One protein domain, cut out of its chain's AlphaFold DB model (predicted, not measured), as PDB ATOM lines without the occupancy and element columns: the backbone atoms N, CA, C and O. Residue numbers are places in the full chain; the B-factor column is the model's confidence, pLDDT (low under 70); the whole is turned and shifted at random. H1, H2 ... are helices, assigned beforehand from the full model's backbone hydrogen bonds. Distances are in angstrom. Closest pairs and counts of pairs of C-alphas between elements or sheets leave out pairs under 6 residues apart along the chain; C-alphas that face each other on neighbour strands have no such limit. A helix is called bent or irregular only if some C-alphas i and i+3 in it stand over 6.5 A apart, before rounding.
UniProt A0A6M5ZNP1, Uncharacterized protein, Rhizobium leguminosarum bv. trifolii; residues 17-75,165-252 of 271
ATOM      1  N   PHE A  17       0.870 -13.040  -0.112       87.94
ATOM      2  CA  PHE A  17       2.038 -12.597   0.621       87.94
ATOM      3  C   PHE A  17       3.180 -12.244  -0.337       87.94
ATOM      4  O   PHE A  17       3.499 -12.981  -1.271       87.94
ATOM      5  N   ARG A  18       3.829 -11.112  -0.064       90.94
ATOM      6  CA  ARG A  18       5.010 -10.629  -0.781       90.94
ATOM      7  C   ARG A  18       6.102 -10.307   0.221       90.94
ATOM      8  O   ARG A  18       5.828  -9.638   1.218       90.94
ATOM      9  N   TYR A  19       7.324 -10.740  -0.067       91.50
ATOM     10  CA  TYR A  19       8.488 -10.230   0.654       91.50
ATOM     11  C   TYR A  19       8.752  -8.785   0.231       91.50
ATOM     12  O   TYR A  19       8.557  -8.434  -0.934       91.50
ATOM     13  N   SER A  20       9.204  -7.945   1.161       92.38
ATOM     14  CA  SER A  20       9.729  -6.632   0.775       92.38
ATOM     15  C   SER A  20      11.041  -6.785  -0.002       92.38
ATOM     16  O   SER A  20      11.741  -7.789   0.145       92.38
ATOM     17  N   ASP A  21      11.424  -5.771  -0.782       91.75
ATOM     18  CA  ASP A  21      12.703  -5.781  -1.508       91.75
ATOM     19  C   ASP A  21      13.897  -5.970  -0.554       91.75
ATOM     20  O   ASP A  21      14.852  -6.681  -0.866       91.75
ATOM     21  N   GLU A  22      13.818  -5.396   0.652       94.19
ATOM     22  CA  GLU A  22      14.828  -5.559   1.702       94.19
ATOM     23  C   GLU A  22      14.885  -6.994   2.245       94.19
ATOM     24  O   GLU A  22      15.967  -7.522   2.506       94.19
ATOM     25  N   GLU A  23      13.733  -7.642   2.429       93.75
ATOM     26  CA  GLU A  23      13.661  -9.037   2.867       93.75
ATOM     27  C   GLU A  23      14.193  -9.972   1.778       93.75
ATOM     28  O   GLU A  23      15.037 -10.826   2.058       93.75
ATOM     29  N   ALA A  24      13.774  -9.763   0.528       92.88
ATOM     30  CA  ALA A  24      14.239 -10.526  -0.622       92.88
ATOM     31  C   ALA A  24      15.763 -10.416  -0.795       92.88
ATOM     32  O   ALA A  24      16.442 -11.439  -0.908       92.88
ATOM     33  N   ALA A  25      16.322  -9.203  -0.709       93.38
ATOM     34  CA  ALA A  25      17.762  -8.962  -0.823       93.38
ATOM     35  C   ALA A  25      18.592  -9.684   0.253       93.38
ATOM     36  O   ALA A  25      19.757 -10.005   0.024       93.38
ATOM     37  N   ARG A  26      18.009  -9.965   1.426       95.06
ATOM     38  CA  ARG A  26      18.667 -10.727   2.500       95.06
ATOM     39  C   ARG A  26      18.522 -12.239   2.336       95.06
ATOM     40  O   ARG A  26      19.401 -12.973   2.773       95.06
ATOM     41  N   ILE A  27      17.427 -12.703   1.736       94.19
ATOM     42  CA  ILE A  27      17.145 -14.131   1.532       94.19
ATOM     43  C   ILE A  27      17.949 -14.693   0.353       94.19
ATOM     44  O   ILE A  27      18.527 -15.774   0.467       94.19
ATOM     45  N   LEU A  28      17.994 -13.967  -0.768       93.94
ATOM     46  CA  LEU A  28      18.581 -14.438  -2.029       93.94
ATOM     47  C   LEU A  28      20.038 -14.924  -1.911       93.94
ATOM     48  O   LEU A  28      20.321 -16.018  -2.402       93.94
ATOM     49  N   PRO A  29      20.954 -14.226  -1.204       94.31
ATOM     50  CA  PRO A  29      22.340 -14.682  -1.065       94.31
ATOM     51  C   PRO A  29      22.489 -16.036  -0.361       94.31
ATOM     52  O   PRO A  29      23.495 -16.715  -0.547       94.31
ATOM     53  N   LEU A  30      21.501 -16.431   0.446       93.19
ATOM     54  CA  LEU A  30      21.493 -17.701   1.175       93.19
ATOM     55  C   LEU A  30      20.842 -18.828   0.362       93.19
ATOM     56  O   LEU A  30      20.981 -19.996   0.703       93.19
ATOM     57  N   CYS A  31      20.115 -18.502  -0.706       91.62
ATOM     58  CA  CYS A  31      19.337 -19.454  -1.494       91.62
ATOM     59  C   CYS A  31      19.715 -19.388  -2.981       91.62
ATOM     60  O   CYS A  31      18.851 -19.325  -3.853       91.62
ATOM     61  N   VAL A  32      21.021 -19.380  -3.265       91.50
ATOM     62  CA  VAL A  32      21.535 -19.307  -4.639       91.50
ATOM     63  C   VAL A  32      21.175 -20.592  -5.400       91.50
ATOM     64  O   VAL A  32      21.568 -21.679  -4.960       91.50
ATOM     65  N   PRO A  33      20.451 -20.497  -6.530       89.44
ATOM     66  CA  PRO A  33      20.005 -21.663  -7.276       89.44
ATOM     67  C   PRO A  33      21.167 -22.395  -7.956       89.44
ATOM     68  O   PRO A  33      22.010 -21.783  -8.611       89.44
ATOM     69  N   HIS A  34      21.195 -23.722  -7.832       90.75
ATOM     70  CA  HIS A  34      22.137 -24.573  -8.556       90.75
ATOM     71  C   HIS A  34      21.704 -24.744 -10.026       90.75
ATOM     72  O   HIS A  34      20.521 -24.653 -10.357       90.75
ATOM     73  N   THR A  35      22.650 -25.033 -10.926       85.88
ATOM     74  CA  THR A  35      22.408 -25.088 -12.386       85.88
ATOM     75  C   THR A  35      21.281 -26.041 -12.779       85.88
ATOM     76  O   THR A  35      20.347 -25.639 -13.464       85.88
ATOM     77  N   GLY A  36      21.300 -27.271 -12.261       84.94
ATOM     78  CA  GLY A  36      20.248 -28.259 -12.524       84.94
ATOM     79  C   GLY A  36      18.853 -27.885 -11.997       84.94
ATOM     80  O   GLY A  36      17.877 -28.527 -12.379       84.94
ATOM     81  N   TRP A  37      18.722 -26.886 -11.116       86.25
ATOM     82  CA  TRP A  37      17.419 -26.329 -10.743       86.25
ATOM     83  C   TRP A  37      16.944 -25.318 -11.784       86.25
ATOM     84  O   TRP A  37      15.796 -25.387 -12.211       86.25
ATOM     85  N   ILE A  38      17.840 -24.434 -12.233       84.56
ATOM     86  CA  ILE A  38      17.564 -23.416 -13.258       84.56
ATOM     87  C   ILE A  38      17.141 -24.080 -14.576       84.56
ATOM     88  O   ILE A  38      16.152 -23.674 -15.172       84.56
ATOM     89  N   GLU A  39      17.828 -25.152 -14.981       83.56
ATOM     90  CA  GLU A  39      17.565 -25.891 -16.228       83.56
ATOM     91  C   GLU A  39      16.172 -26.540 -16.302       83.56
ATOM     92  O   GLU A  39      15.716 -26.900 -17.386       83.56
ATOM     93  N   LYS A  40      15.468 -26.690 -15.170       82.19
ATOM     94  CA  LYS A  40      14.088 -27.208 -15.150       82.19
ATOM     95  C   LYS A  40      13.064 -26.184 -15.622       82.19
ATOM     96  O   LYS A  40      11.936 -26.563 -15.932       82.19
ATOM     97  N   TYR A  41      13.433 -24.906 -15.632       76.38
ATOM     98  CA  TYR A  41      12.550 -23.823 -16.022       76.38
ATOM     99  C   TYR A  41      12.849 -23.418 -17.468       76.38
ATOM    100  O   TYR A  41      14.010 -23.169 -17.801       76.38
ATOM    101  N   PRO A  42      11.825 -23.352 -18.335       71.31
ATOM    102  CA  PRO A  42      11.991 -22.858 -19.695       71.31
ATOM    103  C   PRO A  42      12.599 -21.444 -19.697       71.31
ATOM    104  O   PRO A  42      12.247 -20.607 -18.862       71.31
ATOM    105  N   SER A  43      13.542 -21.175 -20.604       70.44
ATOM    106  CA  SER A  43      14.270 -19.896 -20.655       70.44
ATOM    107  C   SER A  43      13.352 -18.701 -20.932       70.44
ATOM    108  O   SER A  43      13.568 -17.622 -20.389       70.44
ATOM    109  N   ASP A  44      12.290 -18.919 -21.703       70.31
ATOM    110  CA  ASP A  44      11.197 -17.979 -21.958       70.31
ATOM    111  C   ASP A  44      10.461 -17.574 -20.672       70.31
ATOM    112  O   ASP A  44      10.179 -16.397 -20.477       70.31
ATOM    113  N   VAL A  45      10.249 -18.502 -19.733       69.12
ATOM    114  CA  VAL A  45       9.627 -18.190 -18.431       69.12
ATOM    115  C   VAL A  45      10.537 -17.298 -17.581       69.12
ATOM    116  O   VAL A  45      10.060 -16.400 -16.889       69.12
ATOM    117  N   ILE A  46      11.855 -17.510 -17.627       66.75
ATOM    118  CA  ILE A  46      12.819 -16.680 -16.887       66.75
ATOM    119  C   ILE A  46      12.875 -15.268 -17.483       66.75
ATOM    120  O   ILE A  46      12.882 -14.285 -16.738       66.75
ATOM    121  N   GLU A  47      12.881 -15.158 -18.811       69.88
ATOM    122  CA  GLU A  47      12.881 -13.877 -19.524       69.88
ATOM    123  C   GLU A  47      11.591 -13.079 -19.277       69.88
ATOM    124  O   GLU A  47      11.667 -11.895 -18.938       69.88
ATOM    125  N   GLU A  48      10.420 -13.722 -19.337       66.12
ATOM    126  CA  GLU A  48       9.123 -13.089 -19.048       66.12
ATOM    127  C   GLU A  48       9.019 -12.559 -17.609       66.12
ATOM    128  O   GLU A  48       8.336 -11.564 -17.352       66.12
ATOM    129  N   MET A  49       9.715 -13.189 -16.658       64.31
ATOM    130  CA  MET A  49       9.676 -12.821 -15.241       64.31
ATOM    131  C   MET A  49      10.743 -11.799 -14.822       64.31
ATOM    132  O   MET A  49      10.857 -11.501 -13.633       64.31
ATOM    133  N   GLY A  50      11.493 -11.220 -15.765       62.59
ATOM    134  CA  GLY A  50      12.485 -10.175 -15.477       62.59
ATOM    135  C   GLY A  50      13.943 -10.638 -15.520       62.59
ATOM    136  O   GLY A  50      14.825  -9.894 -15.098       62.59
ATOM    137  N   GLY A  51      14.214 -11.830 -16.057       62.47
ATOM    138  CA  GLY A  51      15.536 -12.216 -16.557       62.47
ATOM    139  C   GLY A  51      16.528 -12.780 -15.536       62.47
ATOM    140  O   GLY A  51      17.672 -13.034 -15.907       62.47
ATOM    141  N   THR A  52      16.138 -13.009 -14.276       76.31
ATOM    142  CA  THR A  52      17.015 -13.639 -13.269       76.31
ATOM    143  C   THR A  52      16.330 -14.794 -12.540       76.31
ATOM    144  O   THR A  52      15.129 -14.775 -12.269       76.31
ATOM    145  N   ALA A  53      17.116 -15.814 -12.175       79.94
ATOM    146  CA  ALA A  53      16.634 -16.956 -11.392       79.94
ATOM    147  C   ALA A  53      16.166 -16.554  -9.976       79.94
ATOM    148  O   ALA A  53      15.359 -17.259  -9.370       79.94
ATOM    149  N   ASP A  54      16.611 -15.399  -9.477       86.44
ATOM    150  CA  ASP A  54      16.224 -14.830  -8.181       86.44
ATOM    151  C   ASP A  54      14.712 -14.616  -8.068       86.44
ATOM    152  O   ASP A  54      14.111 -14.897  -7.026       86.44
ATOM    153  N   VAL A  55      14.066 -14.185  -9.158       83.62
ATOM    154  CA  VAL A  55      12.611 -13.998  -9.181       83.62
ATOM    155  C   VAL A  55      11.903 -15.331  -8.954       83.62
ATOM    156  O   VAL A  55      10.963 -15.395  -8.164       83.62
ATOM    157  N   LEU A  56      12.378 -16.419  -9.568       84.88
ATOM    158  CA  LEU A  56      11.801 -17.751  -9.368       84.88
ATOM    159  C   LEU A  56      11.946 -18.221  -7.916       84.88
ATOM    160  O   LEU A  56      11.010 -18.807  -7.366       84.88
ATOM    161  N   VAL A  57      13.093 -17.944  -7.286       89.75
ATOM    162  CA  VAL A  57      13.334 -18.279  -5.876       89.75
ATOM    163  C   VAL A  57      12.333 -17.554  -4.981       89.75
ATOM    164  O   VAL A  57      11.615 -18.210  -4.226       89.75
ATOM    165  N   ILE A  58      12.219 -16.226  -5.092       92.00
ATOM    166  CA  ILE A  58      11.283 -15.449  -4.264       92.00
ATOM    167  C   ILE A  58       9.842 -15.887  -4.505       92.00
ATOM    168  O   ILE A  58       9.118 -16.133  -3.544       92.00
ATOM    169  N   ARG A  59       9.434 -16.088  -5.762       88.00
ATOM    170  CA  ARG A  59       8.082 -16.560  -6.093       88.00
ATOM    171  C   ARG A  59       7.762 -17.923  -5.500       88.00
ATOM    172  O   ARG A  59       6.646 -18.136  -5.026       88.00
ATOM    173  N   LEU A  60       8.725 -18.844  -5.489       89.12
ATOM    174  CA  LEU A  60       8.541 -20.137  -4.838       89.12
ATOM    175  C   LEU A  60       8.312 -19.967  -3.330       89.12
ATOM    176  O   LEU A  60       7.435 -20.631  -2.773       89.12
ATOM    177  N   LEU A  61       9.084 -19.094  -2.678       93.06
ATOM    178  CA  LEU A  61       8.971 -18.832  -1.241       93.06
ATOM    179  C   LEU A  61       7.664 -18.112  -0.886       93.06
ATOM    180  O   LEU A  61       7.004 -18.526   0.065       93.06
ATOM    181  N   GLU A  62       7.245 -17.117  -1.672       92.62
ATOM    182  CA  GLU A  62       5.931 -16.462  -1.556       92.62
ATOM    183  C   GLU A  62       4.807 -17.494  -1.646       92.62
ATOM    184  O   GLU A  62       3.961 -17.577  -0.760       92.62
ATOM    185  N   HIS A  63       4.866 -18.388  -2.636       87.69
ATOM    186  CA  HIS A  63       3.883 -19.457  -2.760       87.69
ATOM    187  C   HIS A  63       3.869 -20.390  -1.534       87.69
ATOM    188  O   HIS A  63       2.810 -20.876  -1.135       87.69
ATOM    189  N   ARG A  64       5.018 -20.656  -0.893       89.81
ATOM    190  CA  ARG A  64       5.048 -21.416   0.372       89.81
ATOM    191  C   ARG A  64       4.425 -20.636   1.526       89.81
ATOM    192  O   ARG A  64       3.671 -21.223   2.304       89.81
ATOM    193  N   ALA A  65       4.704 -19.338   1.613       91.12
ATOM    194  CA  ALA A  65       4.116 -18.444   2.602       91.12
ATOM    195  C   ALA A  65       2.587 -18.400   2.474       91.12
ATOM    196  O   ALA A  65       1.886 -18.607   3.464       91.12
ATOM    197  N   ASP A  66       2.071 -18.252   1.254       88.38
ATOM    198  CA  ASP A  66       0.636 -18.245   0.968       88.38
ATOM    199  C   ASP A  66      -0.047 -19.529   1.421       88.38
ATOM    200  O   ASP A  66      -1.123 -19.490   2.017       88.38
ATOM    201  N   ARG A  67       0.580 -20.688   1.188       83.06
ATOM    202  CA  ARG A  67       0.032 -21.969   1.657       83.06
ATOM    203  C   ARG A  67      -0.033 -22.049   3.172       83.06
ATOM    204  O   ARG A  67      -0.993 -22.592   3.702       83.06
ATOM    205  N   PHE A  68       0.972 -21.529   3.871       87.50
ATOM    206  CA  PHE A  68       0.961 -21.493   5.329       87.50
ATOM    207  C   PHE A  68      -0.116 -20.542   5.868       87.50
ATOM    208  O   PHE A  68      -0.853 -20.918   6.781       87.50
ATOM    209  N   LEU A  69      -0.238 -19.344   5.289       86.31
ATOM    210  CA  LEU A  69      -1.224 -18.340   5.699       86.31
ATOM    211  C   LEU A  69      -2.659 -18.810   5.439       86.31
ATOM    212  O   LEU A  69      -3.525 -18.633   6.292       86.31
ATOM    213  N   ASN A  70      -2.883 -19.499   4.321       79.69
ATOM    214  CA  ASN A  70      -4.188 -20.028   3.918       79.69
ATOM    215  C   ASN A  70      -4.373 -21.513   4.284       79.69
ATOM    216  O   ASN A  70      -5.267 -22.198   3.773       79.69
ATOM    217  N   ALA A  71      -3.537 -22.043   5.185       71.12
ATOM    218  CA  ALA A  71      -3.579 -23.451   5.571       71.12
ATOM    219  C   ALA A  71      -4.928 -23.841   6.190       71.12
ATOM    220  O   ALA A  71      -5.310 -25.000   6.127       71.12
ATOM    221  N   GLU A  72      -5.662 -22.910   6.809       66.44
ATOM    222  CA  GLU A  72      -6.957 -23.220   7.433       66.44
ATOM    223  C   GLU A  72      -8.034 -23.603   6.419       66.44
ATOM    224  O   GLU A  72      -8.801 -24.526   6.680       66.44
ATOM    225  N   GLU A  73      -8.049 -22.959   5.252       64.50
ATOM    226  CA  GLU A  73      -9.011 -23.235   4.180       64.50
ATOM    227  C   GLU A  73      -8.673 -24.517   3.412       64.50
ATOM    228  O   GLU A  73      -9.549 -25.190   2.873       64.50
ATOM    229  N   THR A  74      -7.388 -24.871   3.381       59.72
ATOM    230  CA  THR A  74      -6.855 -26.033   2.657       59.72
ATOM    231  C   THR A  74      -6.616 -27.248   3.555       59.72
ATOM    232  O   THR A  74      -6.223 -28.312   3.068       59.72
ATOM    233  N   ARG A  75      -6.883 -27.128   4.864       64.62
ATOM    234  CA  ARG A  75      -6.762 -28.224   5.831       64.62
ATOM    235  C   ARG A  75      -7.700 -29.371   5.435       64.62
ATOM    236  O   ARG A  75      -8.893 -29.139   5.234       64.62
ATOM    237  N   GLU A 165      -2.612 -37.401  17.507       61.69
ATOM    238  CA  GLU A 165      -2.016 -36.912  16.268       61.69
ATOM    239  C   GLU A 165      -2.819 -35.734  15.703       61.69
ATOM    240  O   GLU A 165      -2.239 -34.682  15.453       61.69
ATOM    241  N   GLU A 166      -4.145 -35.845  15.568       61.00
ATOM    242  CA  GLU A 166      -4.990 -34.732  15.115       61.00
ATOM    243  C   GLU A 166      -4.934 -33.521  16.049       61.00
ATOM    244  O   GLU A 166      -4.823 -32.387  15.582       61.00
ATOM    245  N   GLU A 167      -5.002 -33.735  17.363       60.81
ATOM    246  CA  GLU A 167      -4.878 -32.659  18.346       60.81
ATOM    247  C   GLU A 167      -3.523 -31.971  18.228       60.81
ATOM    248  O   GLU A 167      -3.446 -30.745  18.281       60.81
ATOM    249  N   THR A 168      -2.457 -32.740  18.002       62.75
ATOM    250  CA  THR A 168      -1.111 -32.205  17.787       62.75
ATOM    251  C   THR A 168      -1.020 -31.442  16.467       62.75
ATOM    252  O   THR A 168      -0.495 -30.329  16.464       62.75
ATOM    253  N   LYS A 169      -1.605 -31.963  15.377       63.56
ATOM    254  CA  LYS A 169      -1.660 -31.306  14.057       63.56
ATOM    255  C   LYS A 169      -2.388 -29.962  14.081       63.56
ATOM    256  O   LYS A 169      -2.066 -29.066  13.303       63.56
ATOM    257  N   ARG A 170      -3.362 -29.810  14.981       61.59
ATOM    258  CA  ARG A 170      -4.142 -28.576  15.168       61.59
ATOM    259  C   ARG A 170      -3.480 -27.561  16.102       61.59
ATOM    260  O   ARG A 170      -3.909 -26.408  16.134       61.59
ATOM    261  N   ARG A 171      -2.446 -27.935  16.865       64.81
ATOM    262  CA  ARG A 171      -1.686 -26.963  17.673       64.81
ATOM    263  C   ARG A 171      -0.956 -26.012  16.738       64.81
ATOM    264  O   ARG A 171      -0.301 -26.478  15.818       64.81
ATOM    265  N   LYS A 172      -0.969 -24.703  17.024       65.12
ATOM    266  CA  LYS A 172      -0.274 -23.660  16.230       65.12
ATOM    267  C   LYS A 172       1.194 -23.993  15.912       65.12
ATOM    268  O   LYS A 172       1.717 -23.594  14.879       65.12
ATOM    269  N   THR A 173       1.846 -24.763  16.781       74.25
ATOM    270  CA  THR A 173       3.226 -25.230  16.616       74.25
ATOM    271  C   THR A 173       3.415 -26.193  15.443       74.25
ATOM    272  O   THR A 173       4.481 -26.186  14.839       74.25
ATOM    273  N   PHE A 174       2.415 -27.009  15.103       78.62
ATOM    274  CA  PHE A 174       2.539 -28.022  14.055       78.62
ATOM    275  C   PHE A 174       2.448 -27.448  12.627       78.62
ATOM    276  O   PHE A 174       3.321 -27.776  11.824       78.62
ATOM    277  N   PRO A 175       1.509 -26.539  12.286       83.00
ATOM    278  CA  PRO A 175       1.547 -25.825  11.011       83.00
ATOM    279  C   PRO A 175       2.864 -25.076  10.805       83.00
ATOM    280  O   PRO A 175       3.444 -25.135   9.726       83.00
ATOM    281  N   ARG A 176       3.384 -24.437  11.863       88.56
ATOM    282  CA  ARG A 176       4.695 -23.777  11.838       88.56
ATOM    283  C   ARG A 176       5.826 -24.770  11.559       88.56
ATOM    284  O   ARG A 176       6.700 -24.481  10.752       88.56
ATOM    285  N   PHE A 177       5.800 -25.941  12.194       89.25
ATOM    286  CA  PHE A 177       6.764 -27.016  11.947       89.25
ATOM    287  C   PHE A 177       6.723 -27.505  10.490       89.25
ATOM    288  O   PHE A 177       7.767 -27.637   9.856       89.25
ATOM    289  N   CYS A 178       5.527 -27.709   9.928       88.69
ATOM    290  CA  CYS A 178       5.363 -28.085   8.521       88.69
ATOM    291  C   CYS A 178       5.856 -26.988   7.571       88.69
ATOM    292  O   CYS A 178       6.472 -27.292   6.554       88.69
ATOM    293  N   PHE A 179       5.635 -25.717   7.914       91.75
ATOM    294  CA  PHE A 179       6.144 -24.586   7.142       91.75
ATOM    295  C   PHE A 179       7.677 -24.521   7.161       91.75
ATOM    296  O   PHE A 179       8.299 -24.367   6.114       91.75
ATOM    297  N   VAL A 180       8.307 -24.739   8.319       93.94
ATOM    298  CA  VAL A 180       9.772 -24.864   8.418       93.94
ATOM    299  C   VAL A 180      10.282 -26.046   7.583       93.94
ATOM    300  O   VAL A 180      11.306 -25.917   6.914       93.94
ATOM    301  N   ALA A 181       9.565 -27.175   7.566       92.38
ATOM    302  CA  ALA A 181       9.901 -28.318   6.716       92.38
ATOM    303  C   ALA A 181       9.820 -27.984   5.220       92.38
ATOM    304  O   ALA A 181      10.694 -28.391   4.456       92.38
ATOM    305  N   ASP A 182       8.812 -27.218   4.810       92.44
ATOM    306  CA  ASP A 182       8.623 -26.781   3.426       92.44
ATOM    307  C   ASP A 182       9.715 -25.804   2.977       92.44
ATOM    308  O   ASP A 182      10.302 -25.980   1.909       92.44
ATOM    309  N   LEU A 183      10.079 -24.843   3.831       95.06
ATOM    310  CA  LEU A 183      11.211 -23.946   3.588       95.06
ATOM    311  C   LEU A 183      12.538 -24.713   3.511       95.06
ATOM    312  O   LEU A 183      13.338 -24.462   2.613       95.06
ATOM    313  N   LEU A 184      12.769 -25.677   4.409       95.38
ATOM    314  CA  LEU A 184      13.970 -26.513   4.380       95.38
ATOM    315  C   LEU A 184      14.040 -27.355   3.099       95.38
ATOM    316  O   LEU A 184      15.100 -27.439   2.479       95.38
ATOM    317  N   ALA A 185      12.927 -27.961   2.685       92.56
ATOM    318  CA  ALA A 185      12.852 -28.728   1.446       92.56
ATOM    319  C   ALA A 185      13.095 -27.839   0.216       92.56
ATOM    320  O   ALA A 185      13.817 -28.242  -0.698       92.56
ATOM    321  N   ALA A 186      12.533 -26.625   0.198       92.25
ATOM    322  CA  ALA A 186      12.770 -25.644  -0.857       92.25
ATOM    323  C   ALA A 186      14.248 -25.238  -0.922       92.25
ATOM    324  O   ALA A 186      14.841 -25.301  -1.995       92.25
ATOM    325  N   TYR A 187      14.865 -24.927   0.220       94.19
ATOM    326  CA  TYR A 187      16.289 -24.602   0.314       94.19
ATOM    327  C   TYR A 187      17.172 -25.711  -0.262       94.19
ATOM    328  O   TYR A 187      18.020 -25.445  -1.111       94.19
ATOM    329  N   GLN A 188      16.968 -26.963   0.165       93.62
ATOM    330  CA  GLN A 188      17.770 -28.086  -0.331       93.62
ATOM    331  C   GLN A 188      17.561 -28.309  -1.831       93.62
ATOM    332  O   GLN A 188      18.516 -28.591  -2.542       93.62
ATOM    333  N   ARG A 189      16.328 -28.141  -2.325       89.88
ATOM    334  CA  ARG A 189      16.010 -28.286  -3.751       89.88
ATOM    335  C   ARG A 189      16.611 -27.174  -4.611       89.88
ATOM    336  O   ARG A 189      16.988 -27.453  -5.739       89.88
ATOM    337  N   ILE A 190      16.640 -25.938  -4.117       89.06
ATOM    338  CA  ILE A 190      17.179 -24.788  -4.851       89.06
ATOM    339  C   ILE A 190      18.707 -24.819  -4.844       89.06
ATOM    340  O   ILE A 190      19.325 -24.569  -5.871       89.06
ATOM    341  N   THR A 191      19.322 -25.133  -3.702       91.31
ATOM    342  CA  THR A 191      20.772 -24.959  -3.497       91.31
ATOM    343  C   THR A 191      21.595 -26.239  -3.645       91.31
ATOM    344  O   THR A 191      22.819 -26.159  -3.694       91.31
ATOM    345  N   ASP A 192      20.958 -27.415  -3.641       88.94
ATOM    346  CA  ASP A 192      21.591 -28.744  -3.519       88.94
ATOM    347  C   ASP A 192      22.454 -28.929  -2.248       88.94
ATOM    348  O   ASP A 192      23.222 -29.881  -2.095       88.94
ATOM    349  N   LYS A 193      22.337 -28.021  -1.267       89.88
ATOM    350  CA  LYS A 193      23.077 -28.101  -0.000       89.88
ATOM    351  C   LYS A 193      22.344 -29.008   0.999       89.88
ATOM    352  O   LYS A 193      21.127 -28.911   1.150       89.88
ATOM    353  N   PRO A 194      23.050 -29.787   1.841       77.94
ATOM    354  CA  PRO A 194      22.447 -30.766   2.759       77.94
ATOM    355  C   PRO A 194      21.674 -30.166   3.952       77.94
ATOM    356  O   PRO A 194      21.225 -30.903   4.833       77.94
ATOM    357  N   GLY A 195      21.505 -28.840   4.040       79.44
ATOM    358  CA  GLY A 195      20.784 -28.150   5.122       79.44
ATOM    359  C   GLY A 195      21.311 -28.468   6.530       79.44
ATOM    360  O   GLY A 195      20.529 -28.772   7.434       79.44
ATOM    361  N   ALA A 196      22.631 -28.548   6.719       84.81
ATOM    362  CA  ALA A 196      23.239 -28.852   8.017       84.81
ATOM    363  C   ALA A 196      22.989 -27.709   9.018       84.81
ATOM    364  O   ALA A 196      23.391 -26.578   8.769       84.81
ATOM    365  N   ALA A 197      22.325 -28.017  10.136       86.50
ATOM    366  CA  ALA A 197      21.902 -27.035  11.131       86.50
ATOM    367  C   ALA A 197      22.816 -27.056  12.362       86.50
ATOM    368  O   ALA A 197      22.925 -28.084  13.038       86.50
ATOM    369  N   SER A 198      23.439 -25.923  12.680       88.25
ATOM    370  CA  SER A 198      24.282 -25.754  13.867       88.25
ATOM    371  C   SER A 198      24.082 -24.377  14.499       88.25
ATOM    372  O   SER A 198      23.822 -23.395  13.809       88.25
ATOM    373  N   VAL A 199      24.193 -24.318  15.827       86.00
ATOM    374  CA  VAL A 199      24.165 -23.080  16.621       86.00
ATOM    375  C   VAL A 199      25.273 -23.195  17.662       86.00
ATOM    376  O   VAL A 199      25.330 -24.212  18.362       86.00
ATOM    377  N   HIS A 200      26.163 -22.204  17.720       85.56
ATOM    378  CA  HIS A 200      27.279 -22.128  18.663       85.56
ATOM    379  C   HIS A 200      27.615 -20.660  18.963       85.56
ATOM    380  O   HIS A 200      27.837 -19.883  18.039       85.56
ATOM    381  N   GLU A 201      27.634 -20.275  20.247       79.56
ATOM    382  CA  GLU A 201      28.055 -18.935  20.709       79.56
ATOM    383  C   GLU A 201      27.360 -17.771  19.974       79.56
ATOM    384  O   GLU A 201      27.976 -16.783  19.585       79.56
ATOM    385  N   GLY A 202      26.051 -17.901  19.732       76.88
ATOM    386  CA  GLY A 202      25.252 -16.883  19.036       76.88
ATOM    387  C   GLY A 202      25.409 -16.868  17.509       76.88
ATOM    388  O   GLY A 202      24.636 -16.197  16.828       76.88
ATOM    389  N   LYS A 203      26.338 -17.650  16.950       87.19
ATOM    390  CA  LYS A 203      26.440 -17.904  15.509       87.19
ATOM    391  C   LYS A 203      25.610 -19.122  15.129       87.19
ATOM    392  O   LYS A 203      25.493 -20.079  15.897       87.19
ATOM    393  N   HIS A 204      25.044 -19.098  13.931       92.12
ATOM    394  CA  HIS A 204      24.242 -20.190  13.402       92.12
ATOM    395  C   HIS A 204      24.568 -20.449  11.930       92.12
ATOM    396  O   HIS A 204      25.123 -19.597  11.244       92.12
ATOM    397  N   SER A 205      24.281 -21.663  11.469       93.12
ATOM    398  CA  SER A 205      24.507 -22.091  10.084       93.12
ATOM    399  C   SER A 205      23.648 -21.317   9.075       93.12
ATOM    400  O   SER A 205      22.509 -20.979   9.393       93.12
ATOM    401  N   GLU A 206      24.130 -21.199   7.834       93.75
ATOM    402  CA  GLU A 206      23.452 -20.555   6.690       93.75
ATOM    403  C   GLU A 206      21.980 -20.984   6.527       93.75
ATOM    404  O   GLU A 206      21.099 -20.151   6.362       93.75
ATOM    405  N   VAL A 207      21.674 -22.281   6.665       94.69
ATOM    406  CA  VAL A 207      20.294 -22.793   6.543       94.69
ATOM    407  C   VAL A 207      19.361 -22.284   7.649       94.69
ATOM    408  O   VAL A 207      18.171 -22.078   7.418       94.69
ATOM    409  N   ILE A 208      19.890 -22.084   8.861       95.69
ATOM    410  CA  ILE A 208      19.116 -21.522   9.972       95.69
ATOM    411  C   ILE A 208      18.865 -20.049   9.686       95.69
ATOM    412  O   ILE A 208      17.739 -19.595   9.853       95.69
ATOM    413  N   GLU A 209      19.882 -19.328   9.214       96.06
ATOM    414  CA  GLU A 209      19.750 -17.920   8.845       96.06
ATOM    415  C   GLU A 209      18.693 -17.744   7.749       96.06
ATOM    416  O   GLU A 209      17.773 -16.941   7.900       96.06
ATOM    417  N   PHE A 210      18.743 -18.587   6.714       97.06
ATOM    418  CA  PHE A 210      17.745 -18.631   5.652       97.06
ATOM    419  C   PHE A 210      16.329 -18.839   6.205       97.06
ATOM    420  O   PHE A 210      15.432 -18.057   5.898       97.06
ATOM    421  N   ILE A 211      16.115 -19.852   7.056       96.69
ATOM    422  CA  ILE A 211      14.787 -20.124   7.628       96.69
ATOM    423  C   ILE A 211      14.310 -18.955   8.493       96.69
ATOM    424  O   ILE A 211      13.139 -18.597   8.424       96.69
ATOM    425  N   LEU A 212      15.185 -18.336   9.291       96.56
ATOM    426  CA  LEU A 212      14.819 -17.183  10.115       96.56
ATOM    427  C   LEU A 212      14.377 -15.993   9.256       96.56
ATOM    428  O   LEU A 212      13.379 -15.349   9.585       96.56
ATOM    429  N   LEU A 213      15.094 -15.712   8.165       96.62
ATOM    430  CA  LEU A 213      14.782 -14.609   7.256       96.62
ATOM    431  C   LEU A 213      13.536 -14.879   6.414       96.62
ATOM    432  O   LEU A 213      12.725 -13.977   6.241       96.62
ATOM    433  N   ALA A 214      13.343 -16.112   5.945       95.69
ATOM    434  CA  ALA A 214      12.181 -16.481   5.146       95.69
ATOM    435  C   ALA A 214      10.908 -16.639   5.997       95.69
ATOM    436  O   ALA A 214       9.829 -16.230   5.570       95.69
ATOM    437  N   ALA A 215      10.999 -17.210   7.201       95.94
ATOM    438  CA  ALA A 215       9.820 -17.543   8.000       95.94
ATOM    439  C   ALA A 215       9.291 -16.373   8.836       95.94
ATOM    440  O   ALA A 215       8.079 -16.195   8.934       95.94
ATOM    441  N   ASN A 216      10.159 -15.579   9.473       95.81
ATOM    442  CA  ASN A 216       9.714 -14.571  10.444       95.81
ATOM    443  C   ASN A 216       8.826 -13.457   9.856       95.81
ATOM    444  O   ASN A 216       7.875 -13.072  10.544       95.81
ATOM    445  N   PRO A 217       9.050 -12.956   8.624       95.38
ATOM    446  CA  PRO A 217       8.106 -12.054   7.964       95.38
ATOM    447  C   PRO A 217       6.709 -12.670   7.826       95.38
ATOM    448  O   PRO A 217       5.710 -12.058   8.200       95.38
ATOM    449  N   VAL A 218       6.641 -13.934   7.402       93.56
ATOM    450  CA  VAL A 218       5.385 -14.676   7.222       93.56
ATOM    451  C   VAL A 218       4.680 -14.909   8.560       93.56
ATOM    452  O   VAL A 218       3.474 -14.702   8.681       93.56
ATOM    453  N   LEU A 219       5.426 -15.291   9.602       91.69
ATOM    454  CA  LEU A 219       4.882 -15.477  10.950       91.69
ATOM    455  C   LEU A 219       4.338 -14.171  11.533       91.69
ATOM    456  O   LEU A 219       3.302 -14.195  12.196       91.69
ATOM    457  N   ARG A 220       4.986 -13.035  11.247       92.75
ATOM    458  CA  ARG A 220       4.493 -11.710  11.637       92.75
ATOM    459  C   ARG A 220       3.147 -11.412  10.981       92.75
ATOM    460  O   ARG A 220       2.224 -11.009  11.686       92.75
ATOM    461  N   THR A 221       3.011 -11.675   9.682       89.50
ATOM    462  CA  THR A 221       1.732 -11.552   8.961       89.50
ATOM    463  C   THR A 221       0.662 -12.476   9.547       89.50
ATOM    464  O   THR A 221      -0.473 -12.056   9.749       89.50
ATOM    465  N   ALA A 222       1.037 -13.699   9.932       86.69
ATOM    466  CA  ALA A 222       0.158 -14.665  10.595       86.69
ATOM    467  C   ALA A 222      -0.148 -14.348  12.076       86.69
ATOM    468  O   ALA A 222      -0.811 -15.147  12.743       86.69
ATOM    469  N   GLN A 223       0.374 -13.241  12.625       87.44
ATOM    470  CA  GLN A 223       0.284 -12.880  14.048       87.44
ATOM    471  C   GLN A 223       0.790 -13.992  14.992       87.44
ATOM    472  O   GLN A 223       0.266 -14.209  16.089       87.44
ATOM    473  N   GLN A 224       1.814 -14.728  14.558       86.31
ATOM    474  CA  GLN A 224       2.502 -15.752  15.339       86.31
ATOM    475  C   GLN A 224       3.826 -15.214  15.898       86.31
ATOM    476  O   GLN A 224       4.444 -14.336  15.292       86.31
ATOM    477  N   PRO A 225       4.289 -15.726  17.055       89.31
ATOM    478  CA  PRO A 225       5.578 -15.324  17.598       89.31
ATOM    479  C   PRO A 225       6.714 -15.705  16.635       89.31
ATOM    480  O   PRO A 225       6.643 -16.772  16.008       89.31
ATOM    481  N   PRO A 226       7.766 -14.871  16.535       92.56
ATOM    482  CA  PRO A 226       8.931 -15.193  15.725       92.56
ATOM    483  C   PRO A 226       9.604 -16.472  16.234       92.56
ATOM    484  O   PRO A 226       9.519 -16.822  17.414       92.56
ATOM    485  N   ILE A 227      10.276 -17.172  15.328       92.88
ATOM    486  CA  ILE A 227      11.090 -18.339  15.660       92.88
ATOM    487  C   ILE A 227      12.540 -17.933  15.889       92.88
ATOM    488  O   ILE A 227      13.062 -17.016  15.255       92.88
ATOM    489  N   GLU A 228      13.190 -18.647  16.803       93.88
ATOM    490  CA  GLU A 228      14.581 -18.429  17.195       93.88
ATOM    491  C   GLU A 228      15.493 -19.538  16.659       93.88
ATOM    492  O   GLU A 228      15.048 -20.664  16.418       93.88
ATOM    493  N   ALA A 229      16.790 -19.245  16.534       94.25
ATOM    494  CA  ALA A 229      17.787 -20.151  15.958       94.25
ATOM    495  C   ALA A 229      17.810 -21.545  16.619       94.25
ATOM    496  O   ALA A 229      17.865 -22.559  15.924       94.25
ATOM    497  N   GLU A 230      17.713 -21.619  17.951       93.06
ATOM    498  CA  GLU A 230      17.683 -22.900  18.676       93.06
ATOM    499  C   GLU A 230      16.392 -23.692  18.427       93.06
ATOM    500  O   GLU A 230      16.428 -24.921  18.339       93.06
ATOM    501  N   SER A 231      15.250 -23.011  18.265       92.25
ATOM    502  CA  SER A 231      14.000 -23.676  17.871       92.25
ATOM    503  C   SER A 231      14.127 -24.242  16.461       92.25
ATOM    504  O   SER A 231      13.814 -25.409  16.247       92.25
ATOM    505  N   VAL A 232      14.648 -23.450  15.520       93.25
ATOM    506  CA  VAL A 232      14.855 -23.874  14.128       93.25
ATOM    507  C   VAL A 232      15.803 -25.068  14.051       93.25
ATOM    508  O   VAL A 232      15.523 -26.029  13.342       93.25
ATOM    509  N   LYS A 233      16.900 -25.066  14.813       94.06
ATOM    510  CA  LYS A 233      17.826 -26.205  14.888       94.06
ATOM    511  C   LYS A 233      17.119 -27.489  15.328       94.06
ATOM    512  O   LYS A 233      17.313 -28.526  14.693       94.06
ATOM    513  N   LYS A 234      16.302 -27.424  16.386       92.44
ATOM    514  CA  LYS A 234      15.513 -28.571  16.870       92.44
ATOM    515  C   LYS A 234      14.508 -29.039  15.818       92.44
ATOM    516  O   LYS A 234      14.427 -30.238  15.560       92.44
ATOM    517  N   ASP A 235      13.814 -28.101  15.176       92.44
ATOM    518  CA  ASP A 235      12.850 -28.402  14.119       92.44
ATOM    519  C   ASP A 235      13.545 -29.093  12.932       92.44
ATOM    520  O   ASP A 235      13.122 -30.174  12.534       92.44
ATOM    521  N   ILE A 236      14.677 -28.574  12.433       93.62
ATOM    522  CA  ILE A 236      15.448 -29.196  11.336       93.62
ATOM    523  C   ILE A 236      15.906 -30.614  11.702       93.62
ATOM    524  O   ILE A 236      15.849 -31.518  10.867       93.62
ATOM    525  N   GLN A 237      16.375 -30.834  12.935       91.94
ATOM    526  CA  GLN A 237      16.788 -32.164  13.390       91.94
ATOM    527  C   GLN A 237      15.616 -33.151  13.388       91.94
ATOM    528  O   GLN A 237      15.767 -34.269  12.888       91.94
ATOM    529  N   ALA A 238      14.454 -32.730  13.888       88.00
ATOM    530  CA  ALA A 238      13.243 -33.541  13.888       88.00
ATOM    531  C   ALA A 238      12.732 -33.812  12.463       88.00
ATOM    532  O   ALA A 238      12.446 -34.958  12.127       88.00
ATOM    533  N   ILE A 239      12.699 -32.799  11.592       90.31
ATOM    534  CA  ILE A 239      12.301 -32.936  10.181       90.31
ATOM    535  C   ILE A 239      13.194 -33.951   9.469       90.31
ATOM    536  O   ILE A 239      12.702 -34.862   8.810       90.31
ATOM    537  N   LYS A 240      14.514 -33.856   9.648       89.00
ATOM    538  CA  LYS A 240      15.458 -34.807   9.049       89.00
ATOM    539  C   LYS A 240      15.294 -36.226   9.584       89.00
ATOM    540  O   LYS A 240      15.498 -37.170   8.825       89.00
ATOM    541  N   ALA A 241      14.958 -36.393  10.863       85.06
ATOM    542  CA  ALA A 241      14.640 -37.708  11.415       85.06
ATOM    543  C   ALA A 241      13.391 -38.294  10.736       85.06
ATOM    544  O   ALA A 241      13.451 -39.413  10.233       85.06
ATOM    545  N   LEU A 242      12.327 -37.497  10.598       82.62
ATOM    546  CA  LEU A 242      11.105 -37.891   9.890       82.62
ATOM    547  C   LEU A 242      11.377 -38.238   8.419       82.62
ATOM    548  O   LEU A 242      10.908 -39.263   7.934       82.62
ATOM    549  N   TRP A 243      12.206 -37.457   7.723       85.06
ATOM    550  CA  TRP A 243      12.591 -37.756   6.342       85.06
ATOM    551  C   TRP A 243      13.328 -39.094   6.200       85.06
ATOM    552  O   TRP A 243      13.095 -39.806   5.224       85.06
ATOM    553  N   ARG A 244      14.177 -39.478   7.167       85.19
ATOM    554  CA  ARG A 244      14.823 -40.809   7.179       85.19
ATOM    555  C   ARG A 244      13.806 -41.935   7.340       85.19
ATOM    556  O   ARG A 244      13.973 -42.995   6.748       85.19
ATOM    557  N   GLU A 245      12.740 -41.677   8.086       75.25
ATOM    558  CA  GLU A 245      11.581 -42.564   8.228       75.25
ATOM    559  C   GLU A 245      10.604 -42.464   7.043       75.25
ATOM    560  O   GLU A 245       9.551 -43.095   7.050       75.25
ATOM    561  N   ARG A 246      10.959 -41.702   5.995       73.94
ATOM    562  CA  ARG A 246      10.144 -41.432   4.798       73.94
ATOM    563  C   ARG A 246       8.841 -40.673   5.075       73.94
ATOM    564  O   ARG A 246       7.967 -40.619   4.215       73.94
ATOM    565  N   ILE A 247       8.729 -40.030   6.230       75.00
ATOM    566  CA  ILE A 247       7.631 -39.126   6.575       75.00
ATOM    567  C   ILE A 247       7.995 -37.729   6.061       75.00
ATOM    568  O   ILE A 247       9.098 -37.257   6.319       75.00
ATOM    569  N   ARG A 248       7.089 -37.060   5.334       77.62
ATOM    570  CA  ARG A 248       7.330 -35.758   4.671       77.62
ATOM    571  C   ARG A 248       6.407 -34.665   5.242       77.62
ATOM    572  O   ARG A 248       5.336 -34.433   4.680       77.62
ATOM    573  N   PRO A 249       6.769 -34.002   6.360       81.81
ATOM    574  CA  PRO A 249       5.911 -33.004   7.009       81.81
ATOM    575  C   PRO A 249       5.516 -31.837   6.098       81.81
ATOM    576  O   PRO A 249       4.418 -31.302   6.226       81.81
ATOM    577  N   GLU A 250       6.373 -31.471   5.147       85.81
ATOM    578  CA  GLU A 250       6.121 -30.401   4.180       85.81
ATOM    579  C   GLU A 250       4.950 -30.687   3.224       85.81
ATOM    580  O   GLU A 250       4.399 -29.767   2.625       85.81
ATOM    581  N   MET A 251       4.542 -31.954   3.092       79.69
ATOM    582  CA  MET A 251       3.440 -32.372   2.218       79.69
ATOM    583  C   MET A 251       2.078 -32.371   2.923       79.69
ATOM    584  O   MET A 251       1.055 -32.496   2.250       79.69
ATOM    585  N   THR A 252       2.047 -32.189   4.250       74.25
ATOM    586  CA  THR A 252       0.850 -32.375   5.097       74.25
ATOM    587  C   THR A 252      -0.358 -31.531   4.667       74.25
ATOM    588  O   THR A 252      -1.495 -31.927   4.900       74.25
TER     589      THR A 252
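What this domain is: This is residues 17 to 75 and 165 to 252 of the 271 residues of an uncharacterized protein of Rhizobium leguminosarum bv. trifolii (UniProt A0A6M5ZNP1). Two long helices side by side, H7 and H4, run opposite ways; H8 crosses them and packs on both, with H1 along it, while H9 crosses H7 and makes a corner with H8, residues 229 to 233 meeting residues 208 to 212. Short helices lie toward the ends of the H4 and H7 pair: H2 and H3 at one, H5 and H6 at the other. The printed part has 147 residues with nine named helices, H1 to H9 in chain order, and no named strand: all helix, mostly crossed packing. It is compact, radius of gyration of the C-alphas 15.3 A, spans 46 by 39 by 32 A.

Where its parts are: Find C-alpha 173 at (3.226, -25.230, 16.616); from there H7 runs 26.7 A to residue 191. H4 is residues 53 to 69, 24.8 A; H8, 206 to 221, 23.6 A; H9, 229 to 244, 22.6 A, ending at (14.823, -40.809, 7.179). H1 is 21 to 30, H2 35 to 38, H3 43 to 48, H5 71 to 74, H6 165 to 170.

How they stand to each other: Start at the hub, H8, only just irregular, with C-alphas 214 and 217 6.6 A apart. H8 touches H7, C-alphas of Ile 211 and Leu 183 closest at 6.6 A, at a steep tilt of 47 degrees. H7 touches H4 at a shallow 14 degrees, opposite ways, Phe 179 to Phe 68 closest, C-alphas 6.3 A apart. O i to N i+4 pairs are all within hydrogen-bond range in H3, H4, H6, H7 and H9, in 4 of 6 in H1 and 10 of 12 in H8; H2 and H5 are too short.

The domain as a whole: Residues 76 to 164 are cut out, a C-alpha gap of 14.4 A. H7 to H8 is a long link. Confidence is under 70 at residues 45 to 51, 72 to 75 and 165 to 172.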